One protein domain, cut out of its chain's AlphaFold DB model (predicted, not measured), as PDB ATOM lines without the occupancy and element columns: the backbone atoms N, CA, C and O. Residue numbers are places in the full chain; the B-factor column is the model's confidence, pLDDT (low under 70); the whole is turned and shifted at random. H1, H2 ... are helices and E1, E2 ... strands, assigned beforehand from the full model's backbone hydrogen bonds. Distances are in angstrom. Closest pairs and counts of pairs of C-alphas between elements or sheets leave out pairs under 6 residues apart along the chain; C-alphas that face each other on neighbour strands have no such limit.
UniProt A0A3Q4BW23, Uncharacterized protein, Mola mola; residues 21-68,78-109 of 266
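What this domain is: This is residues 21 to 68 and 78 to 109 of the 266 residues of an uncharacterized protein of Mola mola (UniProt A0A3Q4BW23). Helix H2 runs through the middle, with a small three-strand sheet on one side of it and the short helices H4 and H5 on another. H1 folds back beside H2 as a helical hairpin, and H3 stands up from the sheet over E3. The printed part has 80 residues, with five named helices and three named strands in the order H1 H2 E1 H3 E2 E3 H4 H5; the antiparallel sheet runs E1 E3 E2. The class is mixed, and the whole is compact and rounded, with a radius of gyration of the C-alphas of 11.8 A and spans of 30 by 26 by 22 A.

Where its parts are: H1, residues 21 to 28, begins at C-alpha 21 (4.242, 32.153, -53.743). H2, residues 32 to 42, is 15.9 A long. E1 is residues 47 to 49 and H3 residues 50 to 55. E2, residues 63 to 67, is 12.8 A long and E3, residues 78 to 82, 13.3 A. H4 is residues 89 to 96; H5, residues 104 to 107, ends at C-alpha 107 (-13.438, 25.247, -46.655).

How they stand to each other: H1 and H2 touch, the C-alphas of Val 26 and Lys 35 being closest at 4.9 A, at a shallow tilt of 4 degrees, opposite ways. H2 only grazes the sheet, with residues 36 to 41. Across the neighbour strands E1 and E3, N 48 and O 80 are within hydrogen-bond range at 2.8 A; across the neighbour strands E3 and E2, N 66 and O 79 are within hydrogen-bond range at 2.8 A. E1, H3 and E2 form a split strand-helix-strand unit, two strands of one sheet with a helix between them along the chain and E3 between them in the sheet, and its crossover is right-handed. H3's height over the sheet is 9.8 A. H2 and H4 only just touch, with 3 pairs of C-alphas within 8 A, about perpendicular at 74 degrees; the closest are those of Ala 34 and His 95, 5.7 A. H4 and H5 only just touch, also with 3 pairs, closest at Val 92 and Leu 106, 6.7 A. Every O i to N i+4 pair is within range in H1, H3 and H4, and 6 of 7 in H2; H5 is too short for one.

The domain as a whole: The C-alphas of Lys 28 and Pro 67 are farthest apart, 32.0 A. Residues 69 to 77 are not printed, and C-alphas 68 and 78 are 5.7 A apart across this cut. Of the links printed whole, none is long. Residues 54 to 61 have pLDDT under 70.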
ATOM      1  N   SER A  21       5.628  32.016 -54.205       79.81
ATOM      2  CA  SER A  21       4.242  32.153 -53.743       79.81
ATOM      3  C   SER A  21       4.018  31.437 -52.407       79.81
ATOM      4  O   SER A  21       3.428  32.020 -51.493       79.81
ATOM      5  N   GLN A  22       4.566  30.231 -52.237       80.56
ATOM      6  CA  GLN A  22       4.535  29.511 -50.964       80.56
ATOM      7  C   GLN A  22       5.346  30.210 -49.881       80.56
ATOM      8  O   GLN A  22       4.853  30.330 -48.764       80.56
ATOM      9  N   GLN A  23       6.528  30.753 -50.189       82.19
ATOM     10  CA  GLN A  23       7.265  31.593 -49.235       82.19
ATOM     11  C   GLN A  23       6.409  32.760 -48.737       82.19
ATOM     12  O   GLN A  23       6.361  33.032 -47.537       82.19
ATOM     13  N   ARG A  24       5.693  33.437 -49.642       84.88
ATOM     14  CA  ARG A  24       4.802  34.544 -49.280       84.88
ATOM     15  C   ARG A  24       3.657  34.079 -48.379       84.88
ATOM     16  O   ARG A  24       3.323  34.779 -47.427       84.88
ATOM     17  N   LEU A  25       3.076  32.911 -48.648       85.00
ATOM     18  CA  LEU A  25       2.028  32.310 -47.819       85.00
ATOM     19  C   LEU A  25       2.558  31.895 -46.439       85.00
ATOM     20  O   LEU A  25       1.964  32.277 -45.438       85.00
ATOM     21  N   VAL A  26       3.718  31.236 -46.363       83.38
ATOM     22  CA  VAL A  26       4.387  30.873 -45.097       83.38
ATOM     23  C   VAL A  26       4.692  32.113 -44.251       83.38
ATOM     24  O   VAL A  26       4.518  32.080 -43.034       83.38
ATOM     25  N   ARG A  27       5.110  33.225 -44.873       85.56
ATOM     26  CA  ARG A  27       5.335  34.507 -44.178       85.56
ATOM     27  C   ARG A  27       4.036  35.134 -43.662       85.56
ATOM     28  O   ARG A  27       4.044  35.730 -42.592       85.56
ATOM     29  N   LYS A  28       2.931  34.992 -44.401       84.56
ATOM     30  CA  LYS A  28       1.597  35.491 -44.013       84.56
ATOM     31  C   LYS A  28       0.920  34.625 -42.946       84.56
ATOM     32  O   LYS A  28       0.081  35.119 -42.198       84.56
ATOM     33  N   SER A  29       1.252  33.339 -42.878       84.50
ATOM     34  CA  SER A  29       0.723  32.414 -41.881       84.50
ATOM     35  C   SER A  29       1.267  32.743 -40.491       84.50
ATOM     36  O   SER A  29       2.467  32.659 -40.236       84.50
ATOM     37  N   THR A  30       0.371  33.067 -39.562       82.62
ATOM     38  CA  THR A  30       0.741  33.401 -38.178       82.62
ATOM     39  C   THR A  30       1.009  32.164 -37.328       82.62
ATOM     40  O   THR A  30       1.776  32.230 -36.372       82.62
ATOM     41  N   THR A  31       0.416  31.019 -37.675       88.31
ATOM     42  CA  THR A  31       0.534  29.798 -36.875       88.31
ATOM     43  C   THR A  31       1.424  28.763 -37.539       88.31
ATOM     44  O   THR A  31       1.467  28.622 -38.760       88.31
ATOM     45  N   TYR A  32       2.138  28.007 -36.709       85.19
ATOM     46  CA  TYR A  32       3.057  26.978 -37.176       85.19
ATOM     47  C   TYR A  32       2.338  25.869 -37.961       85.19
ATOM     48  O   TYR A  32       2.807  25.461 -39.017       85.19
ATOM     49  N   LEU A  33       1.130  25.494 -37.526       86.50
ATOM     50  CA  LEU A  33       0.260  24.568 -38.252       86.50
ATOM     51  C   LEU A  33      -0.043  25.047 -39.681       86.50
ATOM     52  O   LEU A  33       0.046  24.269 -40.626       86.50
ATOM     53  N   ALA A  34      -0.358  26.333 -39.846       88.25
ATOM     54  CA  ALA A  34      -0.638  26.912 -41.153       88.25
ATOM     55  C   ALA A  34       0.612  26.937 -42.042       88.25
ATOM     56  O   ALA A  34       0.532  26.611 -43.223       88.25
ATOM     57  N   LYS A  35       1.784  27.244 -41.471       88.81
ATOM     58  CA  LYS A  35       3.066  27.198 -42.192       88.81
ATOM     59  C   LYS A  35       3.385  25.792 -42.699       88.81
ATOM     60  O   LYS A  35       3.749  25.637 -43.859       88.81
ATOM     61  N   ILE A  36       3.202  24.777 -41.855       86.44
ATOM     62  CA  ILE A  36       3.413  23.375 -42.237       86.44
ATOM     63  C   ILE A  36       2.444  22.967 -43.333       86.44
ATOM     64  O   ILE A  36       2.873  22.362 -44.306       86.44
ATOM     65  N   ALA A  37       1.165  23.328 -43.207       87.69
ATOM     66  CA  ALA A  37       0.163  23.042 -44.225       87.69
ATOM     67  C   ALA A  37       0.564  23.645 -45.584       87.69
ATOM     68  O   ALA A  37       0.548  22.951 -46.597       87.69
ATOM     69  N   VAL A  38       1.019  24.902 -45.615       88.50
ATOM     70  CA  VAL A  38       1.491  25.538 -46.857       88.50
ATOM     71  C   VAL A  38       2.666  24.779 -47.476       88.50
ATOM     72  O   VAL A  38       2.681  24.585 -48.689       88.50
ATOM     73  N   VAL A  39       3.631  24.327 -46.672       86.00
ATOM     74  CA  VAL A  39       4.781  23.570 -47.195       86.00
ATOM     75  C   VAL A  39       4.376  22.167 -47.639       86.00
ATOM     76  O   VAL A  39       4.831  21.707 -48.681       86.00
ATOM     77  N   LEU A  40       3.454  21.528 -46.923       87.25
ATOM     78  CA  LEU A  40       2.847  20.260 -47.319       87.25
ATOM     79  C   LEU A  40       2.213  20.333 -48.703       87.25
ATOM     80  O   LEU A  40       2.387  19.416 -49.490       87.25
ATOM     81  N   GLN A  41       1.532  21.428 -49.035       85.38
ATOM     82  CA  GLN A  41       0.920  21.584 -50.356       85.38
ATOM     83  C   GLN A  41       1.957  21.597 -51.495       85.38
ATOM     84  O   GLN A  41       1.612  21.274 -52.626       85.38
ATOM     85  N   GLY A  42       3.207  21.983 -51.213       81.69
ATOM     86  CA  GLY A  42       4.316  21.967 -52.176       81.69
ATOM     87  C   GLY A  42       5.149  20.695 -52.156       81.69
ATOM     88  O   GLY A  42       6.009  20.532 -53.015       81.69
ATOM     89  N   ALA A  43       4.924  19.818 -51.181       81.75
ATOM     90  CA  ALA A  43       5.624  18.554 -51.100       81.75
ATOM     91  C   ALA A  43       5.069  17.571 -52.143       81.75
ATOM     92  O   ALA A  43       3.856  17.563 -52.401       81.75
ATOM     93  N   PRO A  44       5.919  16.695 -52.707       75.88
ATOM     94  CA  PRO A  44       5.442  15.603 -53.543       75.88
ATOM     95  C   PRO A  44       4.407  14.786 -52.762       75.88
ATOM     96  O   PRO A  44       4.568  14.510 -51.572       75.88
ATOM     97  N   HIS A  45       3.291  14.476 -53.422       79.81
ATOM     98  CA  HIS A  45       2.152  13.746 -52.850       79.81
ATOM     99  C   HIS A  45       1.473  14.391 -51.624       79.81
ATOM    100  O   HIS A  45       0.567  13.788 -51.044       79.81
ATOM    101  N   LYS A  46       1.832  15.631 -51.259       84.38
ATOM    102  CA  LYS A  46       1.349  16.334 -50.057       84.38
ATOM    103  C   LYS A  46       1.659  15.583 -48.760       84.38
ATOM    104  O   LYS A  46       0.794  15.423 -47.897       84.38
ATOM    105  N   MET A  47       2.889  15.091 -48.645       84.62
ATOM    106  CA  MET A  47       3.331  14.231 -47.549       84.62
ATOM    107  C   MET A  47       4.622  14.748 -46.915       84.62
ATOM    108  O   MET A  47       5.479  15.316 -47.587       84.62
ATOM    109  N   LEU A  48       4.775  14.519 -45.612       80.50
ATOM    110  CA  LEU A  48       6.003  14.780 -44.862       80.50
ATOM    111  C   LEU A  48       6.627  13.480 -44.377       80.50
ATOM    112  O   LEU A  48       5.948  12.503 -44.081       80.50
ATOM    113  N   THR A  49       7.945  13.486 -44.241       80.00
ATOM    114  CA  THR A  49       8.684  12.392 -43.610       80.00
ATOM    115  C   THR A  49       8.664  12.530 -42.086       80.00
ATOM    116  O   THR A  49       8.567  13.629 -41.538       80.00
ATOM    117  N   PHE A  50       8.799  11.411 -41.373       70.69
ATOM    118  CA  PHE A  50       8.830  11.389 -39.904       70.69
ATOM    119  C   PHE A  50       9.803  12.395 -39.243       70.69
ATOM    120  O   PHE A  50       9.421  13.010 -38.245       70.69
ATOM    121  N   PRO A  51      11.031  12.629 -39.756       74.00
ATOM    122  CA  PRO A  51      11.913  13.663 -39.214       74.00
ATOM    123  C   PRO A  51      11.314  15.070 -39.314       74.00
ATOM    124  O   PRO A  51      11.399  15.833 -38.355       74.00
ATOM    125  N   GLN A  52      10.664  15.387 -40.437       74.31
ATOM    126  CA  GLN A  52      10.019  16.681 -40.650       74.31
ATOM    127  C   GLN A  52       8.847  16.861 -39.684       74.31
ATOM    128  O   GLN A  52       8.743  17.909 -39.058       74.31
ATOM    129  N   VAL A  53       8.019  15.831 -39.483       70.94
ATOM    130  CA  VAL A  53       6.908  15.893 -38.518       70.94
ATOM    131  C   VAL A  53       7.405  16.010 -37.079       70.94
ATOM    132  O   VAL A  53       6.891  16.844 -36.344       70.94
ATOM    133  N   ARG A  54       8.436  15.264 -36.660       69.44
ATOM    134  CA  ARG A  54       8.983  15.383 -35.292       69.44
ATOM    135  C   ARG A  54       9.591  16.745 -34.991       69.44
ATOM    136  O   ARG A  54       9.515  17.213 -33.861       69.44
ATOM    137  N   GLN A  55      10.217  17.371 -35.982       64.56
ATOM    138  CA  GLN A  55      10.729  18.731 -35.826       64.56
ATOM    139  C   GLN A  55       9.598  19.748 -35.727       64.56
ATOM    140  O   GLN A  55       9.782  20.829 -35.161       64.56
ATOM    141  N   THR A  56       8.411  19.389 -36.220       63.47
ATOM    142  CA  THR A  56       7.238  20.204 -36.011       63.47
ATOM    143  C   THR A  56       6.722  20.015 -34.589       63.47
ATOM    144  O   THR A  56       6.168  18.982 -34.251       63.47
ATOM    145  N   LYS A  57       6.842  21.040 -33.734       63.41
ATOM    146  CA  LYS A  57       6.226  21.068 -32.388       63.41
ATOM    147  C   LYS A  57       4.682  20.988 -32.404       63.41
ATOM    148  O   LYS A  57       4.033  21.235 -31.392       63.41
ATOM    149  N   THR A  58       4.076  20.729 -33.559       60.72
ATOM    150  CA  THR A  58       2.634  20.567 -33.755       60.72
ATOM    151  C   THR A  58       2.184  19.175 -33.355       60.72
ATOM    152  O   THR A  58       2.928  18.206 -33.466       60.72
ATOM    153  N   LEU A  59       0.930  19.087 -32.916       63.16
ATOM    154  CA  LEU A  59       0.323  17.844 -32.466       63.16
ATOM    155  C   LEU A  59       0.354  16.787 -33.590       63.16
ATOM    156  O   LEU A  59      -0.250  17.024 -34.641       63.16
ATOM    157  N   PRO A  60       0.982  15.616 -33.361       63.03
ATOM    158  CA  PRO A  60       0.981  14.489 -34.301       63.03
ATOM    159  C   PRO A  60      -0.429  14.042 -34.702       63.03
ATOM    160  O   PRO A  60      -0.623  13.488 -35.771       63.03
ATOM    161  N   VAL A  61      -1.418  14.342 -33.854       68.12
ATOM    162  CA  VAL A  61      -2.828  13.944 -33.975       68.12
ATOM    163  C   VAL A  61      -3.505  14.457 -35.255       68.12
ATOM    164  O   VAL A  61      -4.504  13.903 -35.690       68.12
ATOM    165  N   LEU A  62      -2.976  15.514 -35.877       79.81
ATOM    166  CA  LEU A  62      -3.543  16.089 -37.105       79.81
ATOM    167  C   LEU A  62      -3.002  15.440 -38.382       79.81
ATOM    168  O   LEU A  62      -3.435  15.791 -39.483       79.81
ATOM    169  N   PHE A  63      -2.024  14.546 -38.244       80.62
ATOM    170  CA  PHE A  63      -1.370  13.884 -39.355       80.62
ATOM    171  C   PHE A  63      -1.631  12.387 -39.286       80.62
ATOM    172  O   PHE A  63      -1.402  11.752 -38.260       80.62
ATOM    173  N   SER A  64      -2.064  11.822 -40.404       81.44
ATOM    174  CA  SER A  64      -2.269  10.386 -40.545       81.44
ATOM    175  C   SER A  64      -1.042   9.764 -41.198       81.44
ATOM    176  O   SER A  64      -0.493  10.294 -42.172       81.44
ATOM    177  N   GLN A  65      -0.585   8.659 -40.617       81.88
ATOM    178  CA  GLN A  65       0.550   7.894 -41.109       81.88
ATOM    179  C   GLN A  65       0.145   7.147 -42.383       81.88
ATOM    180  O   GLN A  65      -0.873   6.460 -42.410       81.88
ATOM    181  N   VAL A  66       0.947   7.274 -43.433       80.00
ATOM    182  CA  VAL A  66       0.774   6.563 -44.696       80.00
ATOM    183  C   VAL A  66       2.041   5.740 -44.947       80.00
ATOM    184  O   VAL A  66       3.132   6.322 -45.025       80.00
ATOM    185  N   PRO A  67       1.930   4.405 -45.051       77.62
ATOM    186  CA  PRO A  67       3.057   3.549 -45.405       77.62
ATOM    187  C   PRO A  67       3.657   3.962 -46.756       77.62
ATOM    188  O   PRO A  67       2.924   4.265 -47.696       77.62
ATOM    189  N   VAL A  68       4.990   3.977 -46.864       76.88
ATOM    190  CA  VAL A  68       5.685   4.250 -48.145       76.88
ATOM    191  C   VAL A  68       5.381   3.155 -49.166       76.88
ATOM    192  O   VAL A  68       5.272   3.424 -50.358       76.88
ATOM    193  N   ASN A  78       7.860   6.010 -42.806       79.25
ATOM    194  CA  ASN A  78       6.457   6.363 -42.910       79.25
ATOM    195  C   ASN A  78       6.343   7.807 -43.371       79.25
ATOM    196  O   ASN A  78       7.092   8.681 -42.907       79.25
ATOM    197  N   TYR A  79       5.398   8.039 -44.271       83.25
ATOM    198  CA  TYR A  79       4.963   9.373 -44.615       83.25
ATOM    199  C   TYR A  79       3.816   9.793 -43.706       83.25
ATOM    200  O   TYR A  79       3.119   8.975 -43.115       83.25
ATOM    201  N   TRP A  80       3.629  11.093 -43.595       84.12
ATOM    202  CA  TRP A  80       2.593  11.711 -42.796       84.12
ATOM    203  C   TRP A  80       1.852  12.701 -43.672       84.12
ATOM    204  O   TRP A  80       2.461  13.586 -44.278       84.12
ATOM    205  N   LYS A  81       0.536  12.549 -43.750       88.19
ATOM    206  CA  LYS A  81      -0.339  13.427 -44.522       88.19
ATOM    207  C   LYS A  81      -1.235  14.198 -43.571       88.19
ATOM    208  O   LYS A  81      -1.669  13.656 -42.561       88.19
ATOM    209  N   LEU A  82      -1.503  15.464 -43.885       87.94
ATOM    210  CA  LEU A  82      -2.502  16.232 -43.146       87.94
ATOM    211  C   LEU A  82      -3.865  15.568 -43.334       87.94
ATOM    212  O   LEU A  82      -4.286  15.369 -44.473       87.94
ATOM    213  N   ASP A  83      -4.536  15.243 -42.234       88.94
ATOM    214  CA  ASP A  83      -5.853  14.624 -42.268       88.94
ATOM    215  C   ASP A  83      -6.943  15.689 -42.075       88.94
ATOM    216  O   ASP A  83      -7.092  16.233 -40.973       88.94
ATOM    217  N   PRO A  84      -7.736  16.014 -43.116       86.38
ATOM    218  CA  PRO A  84      -8.811  16.992 -42.997       86.38
ATOM    219  C   PRO A  84      -9.877  16.586 -41.977       86.38
ATOM    220  O   PRO A  84     -10.546  17.459 -41.416       86.38
ATOM    221  N   SER A  85     -10.055  15.286 -41.712       86.56
ATOM    222  CA  SER A  85     -11.052  14.785 -40.761       86.56
ATOM    223  C   SER A  85     -10.739  15.232 -39.328       86.56
ATOM    224  O   SER A  85     -11.641  15.723 -38.647       86.56
ATOM    225  N   GLN A  86      -9.459  15.211 -38.946       87.81
ATOM    226  CA  GLN A  86      -8.954  15.599 -37.624       87.81
ATOM    227  C   GLN A  86      -8.941  17.116 -37.398       87.81
ATOM    228  O   GLN A  86      -8.833  17.601 -36.269       87.81
ATOM    229  N   ILE A  87      -9.077  17.904 -38.466       89.12
ATOM    230  CA  ILE A  87      -9.117  19.359 -38.370       89.12
ATOM    231  C   ILE A  87     -10.540  19.811 -38.023       89.12
ATOM    232  O   ILE A  87     -11.493  19.660 -38.795       89.12
ATOM    233  N   THR A  88     -10.677  20.414 -36.842       90.25
ATOM    234  CA  THR A  88     -11.946  20.984 -36.365       90.25
ATOM    235  C   THR A  88     -12.246  22.330 -37.030       90.25
ATOM    236  O   THR A  88     -11.336  23.103 -37.330       90.25
ATOM    237  N   ALA A  89     -13.526  22.694 -37.173       91.38
ATOM    238  CA  ALA A  89     -13.921  24.000 -37.718       91.38
ATOM    239  C   ALA A  89     -13.306  25.185 -36.941       91.38
ATOM    240  O   ALA A  89     -12.926  26.199 -37.528       91.38
ATOM    241  N   LYS A  90     -13.127  25.046 -35.616       91.25
ATOM    242  CA  LYS A  90     -12.420  26.037 -34.785       91.25
ATOM    243  C   LYS A  90     -10.973  26.221 -35.233       91.25
ATOM    244  O   LYS A  90     -10.510  27.357 -35.345       91.25
ATOM    245  N   MET A  91     -10.267  25.128 -35.507       91.50
ATOM    246  CA  MET A  91      -8.901  25.178 -36.015       91.50
ATOM    247  C   MET A  91      -8.836  25.796 -37.405       91.50
ATOM    248  O   MET A  91      -7.974  26.641 -37.636       91.50
ATOM    249  N   VAL A  92      -9.770  25.453 -38.300       91.00
ATOM    250  CA  VAL A  92      -9.842  26.062 -39.636       91.00
ATOM    251  C   VAL A  92      -9.984  27.585 -39.529       91.00
ATOM    252  O   VAL A  92      -9.185  28.326 -40.102       91.00
ATOM    253  N   ARG A  93     -10.925  28.069 -38.709       90.81
ATOM    254  CA  ARG A  93     -11.159  29.511 -38.504       90.81
ATOM    255  C   ARG A  93      -9.954  30.236 -37.899       90.81
ATOM    256  O   ARG A  93      -9.702  31.383 -38.259       90.81
ATOM    257  N   ARG A  94      -9.213  29.591 -36.990       89.38
ATOM    258  CA  ARG A  94      -8.066  30.197 -36.288       89.38
ATOM    259  C   ARG A  94      -6.758  30.140 -37.070       89.38
ATOM    260  O   ARG A  94      -5.954  31.059 -36.964       89.38
ATOM    261  N   HIS A  95      -6.519  29.062 -37.808       90.12
ATOM    262  CA  HIS A  95      -5.208  28.777 -38.395       90.12
ATOM    263  C   HIS A  95      -5.221  28.826 -39.920       90.12
ATOM    264  O   HIS A  95      -4.241  29.251 -40.521       90.12
ATOM    265  N   PHE A  96      -6.330  28.451 -40.557       89.88
ATOM    266  CA  PHE A  96      -6.372  28.255 -42.005       89.88
ATOM    267  C   PHE A  96      -7.073  29.387 -42.760       89.88
ATOM    268  O   PHE A  96      -6.981  29.419 -43.980       89.88
ATOM    269  N   LYS A  97      -7.704  30.360 -42.080       88.75
ATOM    270  CA  LYS A  97      -8.496  31.442 -42.709       88.75
ATOM    271  C   LYS A  97      -7.798  32.127 -43.896       88.75
ATOM    272  O   LYS A  97      -8.435  32.369 -44.911       88.75
ATOM    273  N   GLY A  98      -6.500  32.415 -43.784       86.94
ATOM    274  CA  GLY A  98      -5.724  33.085 -44.841       86.94
ATOM    275  C   GLY A  98      -5.184  32.168 -45.943       86.94
ATOM    276  O   GLY A  98      -4.588  32.659 -46.896       86.94
ATOM    277  N   ILE A  99      -5.352  30.852 -45.803       89.75
ATOM    278  CA  ILE A  99      -4.807  29.828 -46.707       89.75
ATOM    279  C   ILE A  99      -5.862  28.801 -47.147       89.75
ATOM    280  O   ILE A  99      -5.516  27.805 -47.773       89.75
ATOM    281  N   LEU A 100      -7.145  29.038 -46.851       89.38
ATOM    282  CA  LEU A 100      -8.261  28.134 -47.165       89.38
ATOM    283  C   LEU A 100      -8.373  27.804 -48.657       89.38
ATOM    284  O   LEU A 100      -8.779  26.705 -49.010       89.38
ATOM    285  N   GLN A 101      -7.946  28.719 -49.527       87.75
ATOM    286  CA  GLN A 101      -7.909  28.507 -50.977       87.75
ATOM    287  C   GLN A 101      -7.013  27.325 -51.390       87.75
ATOM    288  O   GLN A 101      -7.208  26.748 -52.452       87.75
ATOM    289  N   LEU A 102      -6.041  26.948 -50.553       87.19
ATOM    290  CA  LEU A 102      -5.161  25.801 -50.792       87.19
ATOM    291  C   LEU A 102      -5.774  24.472 -50.320       87.19
ATOM    292  O   LEU A 102      -5.291  23.413 -50.721       87.19
ATOM    293  N   PHE A 103      -6.815  24.542 -49.482       88.25
ATOM    294  CA  PHE A 103      -7.459  23.408 -48.815       88.25
ATOM    295  C   PHE A 103      -8.988  23.472 -48.965       88.25
ATOM    296  O   PHE A 103      -9.692  23.766 -47.989       88.25
ATOM    297  N   PRO A 104      -9.530  23.194 -50.166       86.81
ATOM    298  CA  PRO A 104     -10.974  23.172 -50.395       86.81
ATOM    299  C   PRO A 104     -11.713  22.206 -49.459       86.81
ATOM    300  O   PRO A 104     -12.828  22.504 -49.034       86.81
ATOM    301  N   GLU A 105     -11.075  21.098 -49.056       89.19
ATOM    302  CA  GLU A 105     -11.670  20.128 -48.126       89.19
ATOM    303  C   GLU A 105     -11.898  20.717 -46.723       89.19
ATOM    304  O   GLU A 105     -12.759  20.252 -45.979       89.19
ATOM    305  N   LEU A 106     -11.138  21.751 -46.344       88.62
ATOM    306  CA  LEU A 106     -11.316  22.469 -45.080       88.62
ATOM    307  C   LEU A 106     -12.308  23.625 -45.199       88.62
ATOM    308  O   LEU A 106     -12.913  24.011 -44.197       88.62
ATOM    309  N   ALA A 107     -12.484  24.174 -46.403       86.06
ATOM    310  CA  ALA A 107     -13.438  25.247 -46.655       86.06
ATOM    311  C   ALA A 107     -14.883  24.768 -46.442       86.06
ATOM    312  O   ALA A 107     -15.661  25.465 -45.793       86.06
ATOM    313  N   SER A 108     -15.213  23.545 -46.871       85.56
ATOM    314  CA  SER A 108     -16.548  22.954 -46.679       85.56
ATOM    315  C   SER A 108     -16.937  22.775 -45.205       85.56
ATOM    316  O   SER A 108     -18.109  22.858 -44.868       85.56
ATOM    317  N   LYS A 109     -15.962  22.598 -44.301       83.62
ATOM    318  CA  LYS A 109     -16.186  22.519 -42.844       83.62
ATOM    319  C   LYS A 109     -16.435  23.874 -42.174       83.62
ATOM    320  O   LYS A 109     -16.820  23.919 -41.004       83.62
TER     321      LYS A 109